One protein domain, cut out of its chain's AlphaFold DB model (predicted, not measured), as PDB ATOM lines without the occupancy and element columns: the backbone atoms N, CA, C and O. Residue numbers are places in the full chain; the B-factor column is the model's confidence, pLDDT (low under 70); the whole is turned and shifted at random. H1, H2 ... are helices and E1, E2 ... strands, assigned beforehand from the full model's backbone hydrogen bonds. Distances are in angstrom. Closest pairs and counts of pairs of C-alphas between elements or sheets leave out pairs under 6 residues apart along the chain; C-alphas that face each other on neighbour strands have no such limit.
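This is residues 9 to 97 of the 97 residues of an uncharacterized protein of Pseudomonas nitritireducens (UniProt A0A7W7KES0). A long single helix, H2, runs out of a small head as an arm, with residues 71 to 97 sticking out free. The head holds a strongly twisted sheet of three strands, the short helix H1 and the long link from E3 to H2; the first part of H2 runs past E1 and then H1. The printed part has 89 residues, with two named helices and three named strands along the chain in the order E1, H1, E2, E3, H2; the sheet order is E1, E2, E3, all antiparallel, and the class is mixed, helices and strands. The whole is extended, with a radius of gyration of the C-alphas of 20.9 A and spans of 70 by 26 by 22 A, a rod whose length is made by the arm.

In the sheet, E2, residues 26 to 33, is the inner strand, with E1, residues 9 to 13, and E3, residues 36 to 39, as edge strands. E2 bends by 63 degrees at residue 29, and its pairing is staggered: residues 26 to 30 pair with E1, residues 30 to 33 with E3. E1 and E2 are antiparallel at 125 degrees, with N 11 and O 28 within hydrogen-bond range at 2.8 A. E2 and E3 form a hairpin, antiparallel at 127 degrees, with N 33 and O 36 within range at 2.9 A. Residues 12 to 13 of E1 also pair, antiparallel, with residues 52 to 53. H2, residues 56 to 96, only grazes the sheet, with its residues 56 to 62; the closest C-alphas of E1 and H2 are those of Phe 12 and Ala 59, 6.1 A apart. H1, residues 16 to 20, is not on the sheet and is apart from E3. H1 and H2 touch, H2 with residues 63 to 70 alone; their closest C-alphas are those of Ser 16 and Leu 66, 6.7 A apart. In H1 and H2 every O i to N i+4 pair is within hydrogen-bond range.

E2 measures 19.5 A from first to last C-alpha, E1 12.1 A, E3 9.9 A and H1 6.0 A. E1 begins at C-alpha 9, (-18.858, 4.726, 15.968). H2 measures 59.0 A, from C-alpha 56 at (-28.078, -0.063, 23.334) to C-alpha 96 at (-39.667, 16.425, 78.830).

The two C-alphas farthest apart, those of Met 33 and Gly 97, are 70.2 A apart. Without residues 71 to 97 the body spans 32 by 20 by 15 A. The printed part has no cut. The link from E3 to H2, residues 40 to 55, is long; the others are tight. The mean pLDDT of the printed part is 85.3, and residues 31 to 46 are under 70.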
ATOM      1  N   CYS A   9     -18.015   5.679  15.260       71.12
ATOM      2  CA  CYS A   9     -18.858   4.726  15.968       71.12
ATOM      3  C   CYS A   9     -19.968   5.491  16.688       71.12
ATOM      4  O   CYS A   9     -19.708   6.519  17.317       71.12
ATOM      5  N   LYS A  10     -21.197   4.970  16.652       82.00
ATOM      6  CA  LYS A  10     -22.244   5.429  17.569       82.00
ATOM      7  C   LYS A  10     -22.000   4.800  18.935       82.00
ATOM      8  O   LYS A  10     -21.902   3.582  19.036       82.00
ATOM      9  N   LEU A  11     -21.906   5.630  19.966       84.88
ATOM     10  CA  LEU A  11     -21.774   5.198  21.352       84.88
ATOM     11  C   LEU A  11     -22.957   5.680  22.172       84.88
ATOM     12  O   LEU A  11     -23.442   6.799  22.006       84.88
ATOM     13  N   PHE A  12     -23.362   4.838  23.108       88.12
ATOM     14  CA  PHE A  12     -24.322   5.140  24.150       88.12
ATOM     15  C   PHE A  12     -23.544   5.472  25.415       88.12
ATOM     16  O   PHE A  12     -22.868   4.620  25.984       88.12
ATOM     17  N   VAL A  13     -23.621   6.723  25.843       88.38
ATOM     18  CA  VAL A  13     -22.953   7.198  27.048       88.38
ATOM     19  C   VAL A  13     -23.929   7.157  28.213       88.38
ATOM     20  O   VAL A  13     -24.942   7.868  28.226       88.38
ATOM     21  N   VAL A  14     -23.596   6.346  29.210       91.25
ATOM     22  CA  VAL A  14     -24.376   6.155  30.431       91.25
ATOM     23  C   VAL A  14     -23.542   6.631  31.607       91.25
ATOM     24  O   VAL A  14     -22.545   6.014  31.948       91.25
ATOM     25  N   THR A  15     -23.967   7.715  32.254       89.62
ATOM     26  CA  THR A  15     -23.310   8.221  33.467       89.62
ATOM     27  C   THR A  15     -24.278   8.205  34.639       89.62
ATOM     28  O   THR A  15     -25.479   8.443  34.473       89.62
ATOM     29  N   SER A  16     -23.748   8.016  35.847       89.19
ATOM     30  CA  SER A  16     -24.530   8.068  37.089       89.19
ATOM     31  C   SER A  16     -25.326   9.367  37.226       89.19
ATOM     32  O   SER A  16     -26.464   9.344  37.685       89.19
ATOM     33  N   ALA A  17     -24.762  10.499  36.793       89.06
ATOM     34  CA  ALA A  17     -25.437  11.795  36.826       89.06
ATOM     35  C   ALA A  17     -26.688  11.823  35.932       89.06
ATOM     36  O   ALA A  17     -27.736  12.300  36.366       89.06
ATOM     37  N   ARG A  18     -26.610  11.267  34.715       91.38
ATOM     38  CA  ARG A  18     -27.766  11.187  33.806       91.38
ATOM     39  C   ARG A  18     -28.845  10.263  34.350       91.38
ATOM     40  O   ARG A  18     -30.005  10.656  34.365       91.38
ATOM     41  N   VAL A  19     -28.456   9.088  34.852       93.06
ATOM     42  CA  VAL A  19     -29.404   8.126  35.438       93.06
ATOM     43  C   VAL A  19     -30.115   8.738  36.649       93.06
ATOM     44  O   VAL A  19     -31.338   8.681  36.725       93.06
ATOM     45  N   ARG A  20     -29.384   9.416  37.546       91.88
ATOM     46  CA  ARG A  20     -29.978  10.140  38.690       91.88
ATOM     47  C   ARG A  20     -30.922  11.265  38.260       91.88
ATOM     48  O   ARG A  20     -31.905  11.517  38.943       91.88
ATOM     49  N   ALA A  21     -30.635  11.927  37.141       92.00
ATOM     50  CA  ALA A  21     -31.485  12.970  36.572       92.00
ATOM     51  C   ALA A  21     -32.672  12.423  35.751       92.00
ATOM     52  O   ALA A  21     -33.400  13.215  35.155       92.00
ATOM     53  N   GLY A  22     -32.850  11.098  35.660       90.06
ATOM     54  CA  GLY A  22     -33.886  10.474  34.829       90.06
ATOM     55  C   GLY A  22     -33.682  10.698  33.326       90.06
ATOM     56  O   GLY A  22     -34.625  10.593  32.547       90.06
ATOM     57  N   GLN A  23     -32.463  11.046  32.907       90.38
ATOM     58  CA  GLN A  23     -32.144  11.313  31.512       90.38
ATOM     59  C   GLN A  23     -31.750  10.021  30.787       90.38
ATOM     60  O   GLN A  23     -30.978   9.226  31.331       90.38
ATOM     61  N   PRO A  24     -32.188   9.835  29.527       88.62
ATOM     62  CA  PRO A  24     -31.781   8.684  28.732       88.62
ATOM     63  C   PRO A  24     -30.270   8.715  28.435       88.62
ATOM     64  O   PRO A  24     -29.645   9.788  28.504       88.62
ATOM     65  N   PRO A  25     -29.665   7.571  28.058       88.81
ATOM     66  CA  PRO A  25     -28.291   7.522  27.568       88.81
ATOM     67  C   PRO A  25     -28.054   8.553  26.463       88.81
ATOM     68  O   PRO A  25     -28.906   8.768  25.599       88.81
ATOM     69  N   LEU A  26     -26.907   9.226  26.500       87.94
ATOM     70  CA  LEU A  26     -26.541  10.166  25.445       87.94
ATOM     71  C   LEU A  26     -25.981   9.376  24.264       87.94
ATOM     72  O   LEU A  26     -24.988   8.674  24.419       87.94
ATOM     73  N   VAL A  27     -26.585   9.511  23.087       86.44
ATOM     74  CA  VAL A  27     -26.041   8.918  21.863       86.44
ATOM     75  C   VAL A  27     -25.074   9.911  21.236       86.44
ATOM     76  O   VAL A  27     -25.460  11.035  20.915       86.44
ATOM     77  N   ILE A  28     -23.817   9.508  21.084       81.94
ATOM     78  CA  ILE A  28     -22.775  10.321  20.458       81.94
ATOM     79  C   ILE A  28     -22.184   9.597  19.260       81.94
ATOM     80  O   ILE A  28     -22.069   8.373  19.249       81.94
ATOM     81  N   GLU A  29     -21.752  10.372  18.275       79.31
ATOM     82  CA  GLU A  29     -20.765   9.903  17.315       79.31
ATOM     83  C   GLU A  29     -19.387  10.159  17.913       79.31
ATOM     84  O   GLU A  29     -19.089  11.248  18.419       79.31
ATOM     85  N   ALA A  30     -18.577   9.113  17.935       72.56
ATOM     86  CA  ALA A  30     -17.274   9.150  18.554       72.56
ATOM     87  C   ALA A  30     -16.232   8.514  17.655       72.56
ATOM     88  O   ALA A  30     -16.503   7.624  16.847       72.56
ATOM     89  N   THR A  31     -15.009   8.966  17.868       68.62
ATOM     90  CA  THR A  31     -13.821   8.393  17.273       68.62
ATOM     91  C   THR A  31     -13.010   7.739  18.382       68.62
ATOM     92  O   THR A  31     -12.692   8.380  19.389       68.62
ATOM     93  N   ALA A  32     -12.708   6.453  18.227       62.31
ATOM     94  CA  ALA A  32     -11.839   5.741  19.154       62.31
ATOM     95  C   ALA A  32     -10.373   6.104  18.865       62.31
ATOM     96  O   ALA A  32      -9.914   5.957  17.737       62.31
ATOM     97  N   MET A  33      -9.639   6.565  19.878       60.00
ATOM     98  CA  MET A  33      -8.183   6.745  19.823       60.00
ATOM     99  C   MET A  33      -7.562   6.183  21.103       60.00
ATOM    100  O   MET A  33      -7.938   6.591  22.203       60.00
ATOM    101  N   ASN A  34      -6.593   5.268  20.980       60.88
ATOM    102  CA  ASN A  34      -5.839   4.702  22.111       60.88
ATOM    103  C   ASN A  34      -6.715   4.131  23.251       60.88
ATOM    104  O   ASN A  34      -6.434   4.350  24.428       60.88
ATOM    105  N   GLY A  35      -7.819   3.449  22.918       62.22
ATOM    106  CA  GLY A  35      -8.745   2.887  23.917       62.22
ATOM    107  C   GLY A  35      -9.590   3.928  24.666       62.22
ATOM    108  O   GLY A  35     -10.276   3.585  25.626       62.22
ATOM    109  N   ARG A  36      -9.560   5.195  24.236       60.94
ATOM    110  CA  ARG A  36     -10.433   6.271  24.716       60.94
ATOM    111  C   ARG A  36     -11.375   6.717  23.605       60.94
ATOM    112  O   ARG A  36     -10.995   6.758  22.435       60.94
ATOM    113  N   PHE A  37     -12.603   7.066  23.977       64.06
ATOM    114  CA  PHE A  37     -13.601   7.566  23.038       64.06
ATOM    115  C   PHE A  37     -13.672   9.090  23.111       64.06
ATOM    116  O   PHE A  37     -13.964   9.666  24.160       64.06
ATOM    117  N   PHE A  38     -13.401   9.745  21.984       61.12
ATOM    118  CA  PHE A  38     -13.531  11.191  21.847       61.12
ATOM    119  C   PHE A  38     -14.829  11.514  21.123       61.12
ATOM    120  O   PHE A  38     -15.098  10.981  20.046       61.12
ATOM    121  N   VAL A  39     -15.626  12.410  21.702       62.19
ATOM    122  CA  VAL A  39     -16.833  12.918  21.048       62.19
ATOM    123  C   VAL A  39     -16.403  13.878  19.947       62.19
ATOM    124  O   VAL A  39     -15.703  14.853  20.217       62.19
ATOM    125  N   THR A  40     -16.872  13.670  18.719       58.28
ATOM    126  CA  THR A  40     -16.625  14.578  17.582       58.28
ATOM    127  C   THR A  40     -17.543  15.812  17.588       58.28
ATOM    128  O   THR A  40     -17.759  16.460  16.567       58.28
ATOM    129  N   SER A  41     -18.094  16.177  18.749       53.56
ATOM    130  CA  SER A  41     -19.006  17.312  18.915       53.56
ATOM    131  C   SER A  41     -18.243  18.626  19.090       53.56
ATOM    132  O   SER A  41     -17.130  18.658  19.614       53.56
ATOM    133  N   LYS A  42     -18.889  19.747  18.733       49.50
ATOM    134  CA  LYS A  42     -18.387  21.119  18.957       49.50
ATOM    135  C   LYS A  42     -17.978  21.377  20.413       49.50
ATOM    136  O   LYS A  42     -17.153  22.247  20.674       49.50
ATOM    137  N   ARG A  43     -18.548  20.626  21.360       55.47
ATOM    138  CA  ARG A  43     -18.098  20.571  22.753       55.47
ATOM    139  C   ARG A  43     -17.240  19.317  22.920       55.47
ATOM    140  O   ARG A  43     -17.770  18.210  22.927       55.47
ATOM    141  N   LYS A  44     -15.921  19.503  23.038       60.53
ATOM    142  CA  LYS A  44     -14.953  18.434  23.329       60.53
ATOM    143  C   LYS A  44     -15.132  17.949  24.771       60.53
ATOM    144  O   LYS A  44     -14.356  18.302  25.652       60.53
ATOM    145  N   THR A  45     -16.186  17.184  25.021       67.31
ATOM    146  CA  THR A  45     -16.405  16.517  26.305       67.31
ATOM    147  C   THR A  45     -15.702  15.167  26.273       67.31
ATOM    148  O   THR A  45     -15.872  14.399  25.327       67.31
ATOM    149  N   LEU A  46     -14.893  14.884  27.289       69.44
ATOM    150  CA  LEU A  46     -14.274  13.575  27.479       69.44
ATOM    151  C   LEU A  46     -15.223  12.686  28.281       69.44
ATOM    152  O   LEU A  46     -15.718  13.101  29.327       69.44
ATOM    153  N   TYR A  47     -15.445  11.467  27.795       72.88
ATOM    154  CA  TYR A  47     -16.151  10.426  28.534       72.88
ATOM    155  C   TYR A  47     -15.185   9.298  28.874       72.88
ATOM    156  O   TYR A  47     -14.267   8.996  28.105       72.88
ATOM    157  N   SER A  48     -15.379   8.700  30.049       75.44
ATOM    158  CA  SER A  48     -14.626   7.510  30.424       75.44
ATOM    159  C   SER A  48     -15.045   6.344  29.523       75.44
ATOM    160  O   SER A  48     -16.241   6.200  29.264       75.44
ATOM    161  N   PRO A  49     -14.115   5.483  29.069       75.25
ATOM    162  CA  PRO A  49     -14.462   4.288  28.300       75.25
ATOM    163  C   PRO A  49     -15.476   3.383  29.009       75.25
ATOM    164  O   PRO A  49     -16.284   2.740  28.354       75.25
ATOM    165  N   GLU A  50     -15.462   3.377  30.340       81.06
ATOM    166  CA  GLU A  50     -16.356   2.579  31.191       81.06
ATOM    167  C   GLU A  50     -17.824   3.030  31.136       81.06
ATOM    168  O   GLU A  50     -18.730   2.255  31.440       81.06
ATOM    169  N   ASP A  51     -18.051   4.285  30.747       84.31
ATOM    170  CA  ASP A  51     -19.376   4.886  30.598       84.31
ATOM    171  C   ASP A  51     -19.864   4.828  29.140       84.31
ATOM    172  O   ASP A  51     -20.980   5.258  28.843       84.31
ATOM    173  N   CYS A  52     -19.035   4.330  28.215       85.00
ATOM    174  CA  CYS A  52     -19.298   4.295  26.783       85.00
ATOM    175  C   CYS A  52     -19.600   2.873  26.308       85.00
ATOM    176  O   CYS A  52     -18.751   1.988  26.357       85.00
ATOM    177  N   PHE A  53     -20.787   2.680  25.743       85.81
ATOM    178  CA  PHE A  53     -21.257   1.382  25.273       85.81
ATOM    179  C   PHE A  53     -21.489   1.403  23.763       85.81
ATOM    180  O   PHE A  53     -22.039   2.362  23.222       85.81
ATOM    181  N   LEU A  54     -21.081   0.336  23.074       83.81
ATOM    182  CA  LEU A  54     -21.263   0.192  21.624       83.81
ATOM    183  C   LEU A  54     -22.698  -0.192  21.251       83.81
ATOM    184  O   LEU A  54     -23.158   0.117  20.153       83.81
ATOM    185  N   THR A  55     -23.413  -0.862  22.156       86.19
ATOM    186  CA  THR A  55     -24.778  -1.329  21.915       86.19
ATOM    187  C   THR A  55     -25.755  -0.719  22.913       86.19
ATOM    188  O   THR A  55     -25.420  -0.460  24.071       86.19
ATOM    189  N   ALA A  56     -26.998  -0.523  22.467       88.38
ATOM    190  CA  ALA A  56     -28.078  -0.063  23.334       88.38
ATOM    191  C   ALA A  56     -28.369  -1.061  24.466       88.38
ATOM    192  O   ALA A  56     -28.715  -0.648  25.564       88.38
ATOM    193  N   LYS A  57     -28.180  -2.363  24.211       91.38
ATOM    194  CA  LYS A  57     -28.416  -3.432  25.185       91.38
ATOM    195  C   LYS A  57     -27.428  -3.372  26.350       91.38
ATOM    196  O   LYS A  57     -27.831  -3.496  27.503       91.38
ATOM    197  N   ASP A  58     -26.148  -3.141  26.065       89.75
ATOM    198  CA  ASP A  58     -25.133  -3.014  27.118       89.75
ATOM    199  C   ASP A  58     -25.334  -1.718  27.914       89.75
ATOM    200  O   ASP A  58     -25.219  -1.705  29.142       89.75
ATOM    201  N   ALA A  59     -25.718  -0.638  27.224       91.50
ATOM    202  CA  ALA A  59     -26.095   0.615  27.867       91.50
ATOM    203  C   ALA A  59     -27.307   0.438  28.795       91.50
ATOM    204  O   ALA A  59     -27.294   0.921  29.924       91.50
ATOM    205  N   GLU A  60     -28.339  -0.281  28.352       94.19
ATOM    206  CA  GLU A  60     -29.523  -0.601  29.153       94.19
ATOM    207  C   GLU A  60     -29.159  -1.428  30.389       94.19
ATOM    208  O   GLU A  60     -29.582  -1.101  31.499       94.19
ATOM    209  N   ALA A  61     -28.312  -2.450  30.234       94.31
ATOM    210  CA  ALA A  61     -27.819  -3.240  31.359       94.31
ATOM    211  C   ALA A  61     -27.098  -2.359  32.395       94.31
ATOM    212  O   ALA A  61     -27.350  -2.483  33.597       94.31
ATOM    213  N   LYS A  62     -26.264  -1.414  31.938       93.88
ATOM    214  CA  LYS A  62     -25.597  -0.447  32.818       93.88
ATOM    215  C   LYS A  62     -26.582   0.494  33.508       93.88
ATOM    216  O   LYS A  62     -26.422   0.762  34.698       93.88
ATOM    217  N   VAL A  63     -27.592   0.994  32.792       94.75
ATOM    218  CA  VAL A  63     -28.651   1.829  33.382       94.75
ATOM    219  C   VAL A  63     -29.365   1.060  34.490       94.75
ATOM    220  O   VAL A  63     -29.497   1.586  35.591       94.75
ATOM    221  N   ASN A  64     -29.759  -0.189  34.241       95.19
ATOM    222  CA  ASN A  64     -30.460  -1.018  35.221       95.19
ATOM    223  C   ASN A  64     -29.612  -1.292  36.474       95.19
ATOM    224  O   ASN A  64     -30.119  -1.178  37.592       95.19
ATOM    225  N   ASP A  65     -28.319  -1.587  36.311       95.44
ATOM    226  CA  ASP A  65     -27.383  -1.735  37.435       95.44
ATOM    227  C   ASP A  65     -27.267  -0.434  38.247       95.44
ATOM    228  O   ASP A  65     -27.387  -0.444  39.473       95.44
ATOM    229  N   LEU A  66     -27.117   0.712  37.575       94.50
ATOM    230  CA  LEU A  66     -27.054   2.012  38.245       94.50
ATOM    231  C   LEU A  66     -28.352   2.345  38.987       94.50
ATOM    232  O   LEU A  66     -28.288   2.801  40.125       94.50
ATOM    233  N   VAL A  67     -29.517   2.100  38.382       95.19
ATOM    234  CA  VAL A  67     -30.825   2.315  39.022       95.19
ATOM    235  C   VAL A  67     -30.949   1.474  40.285       95.19
ATOM    236  O   VAL A  67     -31.354   1.999  41.324       95.19
ATOM    237  N   LYS A  68     -30.554   0.197  40.227       96.31
ATOM    238  CA  LYS A  68     -30.581  -0.689  41.392       96.31
ATOM    239  C   LYS A  68     -29.690  -0.159  42.516       96.31
ATOM    240  O   LYS A  68     -30.170   0.012  43.627       96.31
ATOM    241  N   ARG A  69     -28.439   0.198  42.214       95.31
ATOM    242  CA  ARG A  69     -27.509   0.755  43.214       95.31
ATOM    243  C   ARG A  69     -28.021   2.055  43.827       95.31
ATOM    244  O   ARG A  69     -27.980   2.218  45.037       95.31
ATOM    245  N   ILE A  70     -28.544   2.968  43.005       94.25
ATOM    246  CA  ILE A  70     -29.115   4.237  43.482       94.25
ATOM    247  C   ILE A  70     -30.284   3.978  44.436       94.25
ATOM    248  O   ILE A  70     -30.415   4.674  45.442       94.25
ATOM    249  N   LYS A  71     -31.130   2.993  44.119       95.44
ATOM    250  CA  LYS A  71     -32.245   2.596  44.974       95.44
ATOM    251  C   LYS A  71     -31.749   2.015  46.298       95.44
ATOM    252  O   LYS A  71     -32.187   2.485  47.344       95.44
ATOM    253  N   ASP A  72     -30.832   1.054  46.250       96.56
ATOM    254  CA  ASP A  72     -30.286   0.393  47.439       96.56
ATOM    255  C   ASP A  72     -29.612   1.421  48.376       96.56
ATOM    256  O   ASP A  72     -29.873   1.442  49.582       96.56
ATOM    257  N   ASP A  73     -28.833   2.355  47.816       95.94
ATOM    258  CA  ASP A  73     -28.218   3.465  48.556       95.94
ATOM    259  C   ASP A  73     -29.273   4.362  49.228       95.94
ATOM    260  O   ASP A  73     -29.135   4.744  50.394       95.94
ATOM    261  N   ALA A  74     -30.339   4.713  48.502       95.31
ATOM    262  CA  ALA A  74     -31.408   5.565  49.018       95.31
ATOM    263  C   ALA A  74     -32.196   4.878  50.146       95.31
ATOM    264  O   ALA A  74     -32.536   5.517  51.146       95.31
ATOM    265  N   GLU A  75     -32.461   3.577  50.021       97.62
ATOM    266  CA  GLU A  75     -33.116   2.779  51.059       97.62
ATOM    267  C   GLU A  75     -32.261   2.701  52.329       97.62
ATOM    268  O   GLU A  75     -32.781   2.911  53.432       97.62
ATOM    269  N   HIS A  76     -30.947   2.497  52.186       97.69
ATOM    270  CA  HIS A  76     -30.014   2.502  53.312       97.69
ATOM    271  C   HIS A  76     -29.998   3.859  54.029       97.69
ATOM    272  O   HIS A  76     -30.160   3.935  55.250       97.69
ATOM    273  N   GLN A  77     -29.867   4.957  53.278       97.38
ATOM    274  CA  GLN A  77     -29.884   6.310  53.840       97.38
ATOM    275  C   GLN A  77     -31.196   6.611  54.574       97.38
ATOM    276  O   GLN A  77     -31.190   7.200  55.660       97.38
ATOM    277  N   LEU A  78     -32.329   6.178  54.018       97.69
ATOM    278  CA  LEU A  78     -33.632   6.349  54.647       97.69
ATOM    279  C   LEU A  78     -33.744   5.555  55.957       97.69
ATOM    280  O   LEU A  78     -34.303   6.062  56.934       97.69
ATOM    281  N   ALA A  79     -33.221   4.327  56.000       97.88
ATOM    282  CA  ALA A  79     -33.205   3.508  57.209       97.88
ATOM    283  C   ALA A  79     -32.376   4.166  58.327       97.88
ATOM    284  O   ALA A  79     -32.846   4.280  59.465       97.88
ATOM    285  N   ASP A  80     -31.196   4.684  57.988       98.12
ATOM    286  CA  ASP A  80     -30.333   5.401  58.926       98.12
ATOM    287  C   ASP A  80     -30.983   6.683  59.452       98.12
ATOM    288  O   ASP A  80     -30.979   6.937  60.663       98.12
ATOM    289  N   LEU A  81     -31.603   7.476  58.573       98.00
ATOM    290  CA  LEU A  81     -32.331   8.683  58.970       98.00
ATOM    291  C   LEU A  81     -33.494   8.356  59.909       98.00
ATOM    292  O   LEU A  81     -33.636   8.995  60.952       98.00
ATOM    293  N   LYS A  82     -34.284   7.318  59.605       97.94
ATOM    294  CA  LYS A  82     -35.364   6.853  60.489       97.94
ATOM    295  C   LYS A  82     -34.830   6.433  61.858       97.94
ATOM    296  O   LYS A  82     -35.429   6.778  62.876       97.94
ATOM    297  N   ARG A  83     -33.699   5.722  61.908       98.00
ATOM    298  CA  ARG A  83     -33.061   5.313  63.169       98.00
ATOM    299  C   ARG A  83     -32.613   6.523  63.989       98.00
ATOM    300  O   ARG A  83     -32.846   6.556  65.197       98.00
ATOM    301  N   ARG A  84     -31.993   7.515  63.347       97.88
ATOM    302  CA  ARG A  84     -31.553   8.760  63.997       97.88
ATOM    303  C   ARG A  84     -32.734   9.568  64.531       97.88
ATOM    304  O   ARG A  84     -32.677  10.009  65.673       97.88
ATOM    305  N   LEU A  85     -33.810   9.694  63.754       97.56
ATOM    306  CA  LEU A  85     -35.030  10.391  64.171       97.56
ATOM    307  C   LEU A  85     -35.689   9.734  65.388       97.56
ATOM    308  O   LEU A  85     -36.074  10.440  66.313       97.56
ATOM    309  N   ARG A  86     -35.770   8.396  65.429       97.44
ATOM    310  CA  ARG A  86     -36.292   7.678  66.607       97.44
ATOM    311  C   ARG A  86     -35.467   7.975  67.853       97.44
ATOM    312  O   ARG A  86     -36.026   8.414  68.845       97.44
ATOM    313  N   LYS A  87     -34.139   7.837  67.767       97.25
ATOM    314  CA  LYS A  87     -33.238   8.145  68.890       97.25
ATOM    315  C   LYS A  87     -33.384   9.587  69.376       97.25
ATOM    316  O   LYS A  87     -33.427   9.819  70.576       97.25
ATOM    317  N   ALA A  88     -33.462  10.545  68.451       96.88
ATOM    318  CA  ALA A  88     -33.642  11.951  68.791       96.88
ATOM    319  C   ALA A  88     -34.986  12.198  69.494       96.88
ATOM    320  O   ALA A  88     -35.032  12.914  70.489       96.88
ATOM    321  N   ARG A  89     -36.064  11.567  69.012       97.06
ATOM    322  CA  ARG A  89     -37.386  11.637  69.642       97.06
ATOM    323  C   ARG A  89     -37.371  11.042  71.046       97.06
ATOM    324  O   ARG A  89     -37.859  11.683  71.965       97.06
ATOM    325  N   ASP A  90     -36.806   9.850  71.213       96.00
ATOM    326  CA  ASP A  90     -36.785   9.164  72.505       96.00
ATOM    327  C   ASP A  90     -35.955   9.961  73.535       96.00
ATOM    328  O   ASP A  90     -36.365  10.101  74.684       96.00
ATOM    329  N   ALA A  91     -34.845  10.580  73.106       95.50
ATOM    330  CA  ALA A  91     -34.072  11.502  73.941       95.50
ATOM    331  C   ALA A  91     -34.865  12.767  74.315       95.50
ATOM    332  O   ALA A  91     -34.828  13.195  75.464       95.50
ATOM    333  N   ALA A  92     -35.611  13.351  73.371       95.31
ATOM    334  CA  ALA A  92     -36.465  14.506  73.642       95.31
ATOM    335  C   ALA A  92     -37.588  14.174  74.638       95.31
ATOM    336  O   ALA A  92     -37.834  14.950  75.555       95.31
ATOM    337  N   SER A  93     -38.224  13.008  74.501       94.69
ATOM    338  CA  SER A  93     -39.233  12.533  75.453       94.69
ATOM    339  C   SER A  93     -38.657  12.331  76.854       94.69
ATOM    340  O   SER A  93     -39.316  12.691  77.821       94.69
ATOM    341  N   ALA A  94     -37.429  11.818  76.972       93.75
ATOM    342  CA  ALA A  94     -36.757  11.643  78.261       93.75
ATOM    343  C   ALA A  94     -36.369  12.966  78.948       93.75
ATOM    344  O   ALA A  94     -36.189  12.982  80.156       93.75
ATOM    345  N   MET A  95     -36.220  14.063  78.196       90.88
ATOM    346  CA  MET A  95     -35.957  15.396  78.760       90.88
ATOM    347  C   MET A  95     -37.233  16.151  79.153       90.88
ATOM    348  O   MET A  95     -37.150  17.143  79.870       90.88
ATOM    349  N   ALA A  96     -38.391  15.741  78.630       87.62
ATOM    350  CA  ALA A  96     -39.667  16.425  78.830       87.62
ATOM    351  C   ALA A  96     -40.528  15.825  79.958       87.62
ATOM    352  O   ALA A  96     -41.524  16.443  80.334       87.62
ATOM    353  N   GLY A  97     -40.183  14.629  80.442       72.12
ATOM    354  CA  GLY A  97     -40.813  13.967  81.590       72.12
ATOM    355  C   GLY A  97     -39.925  14.033  82.819       72.12
ATOM    356  O   GLY A  97     -40.499  14.114  83.924       72.12
TER     357      GLY A  97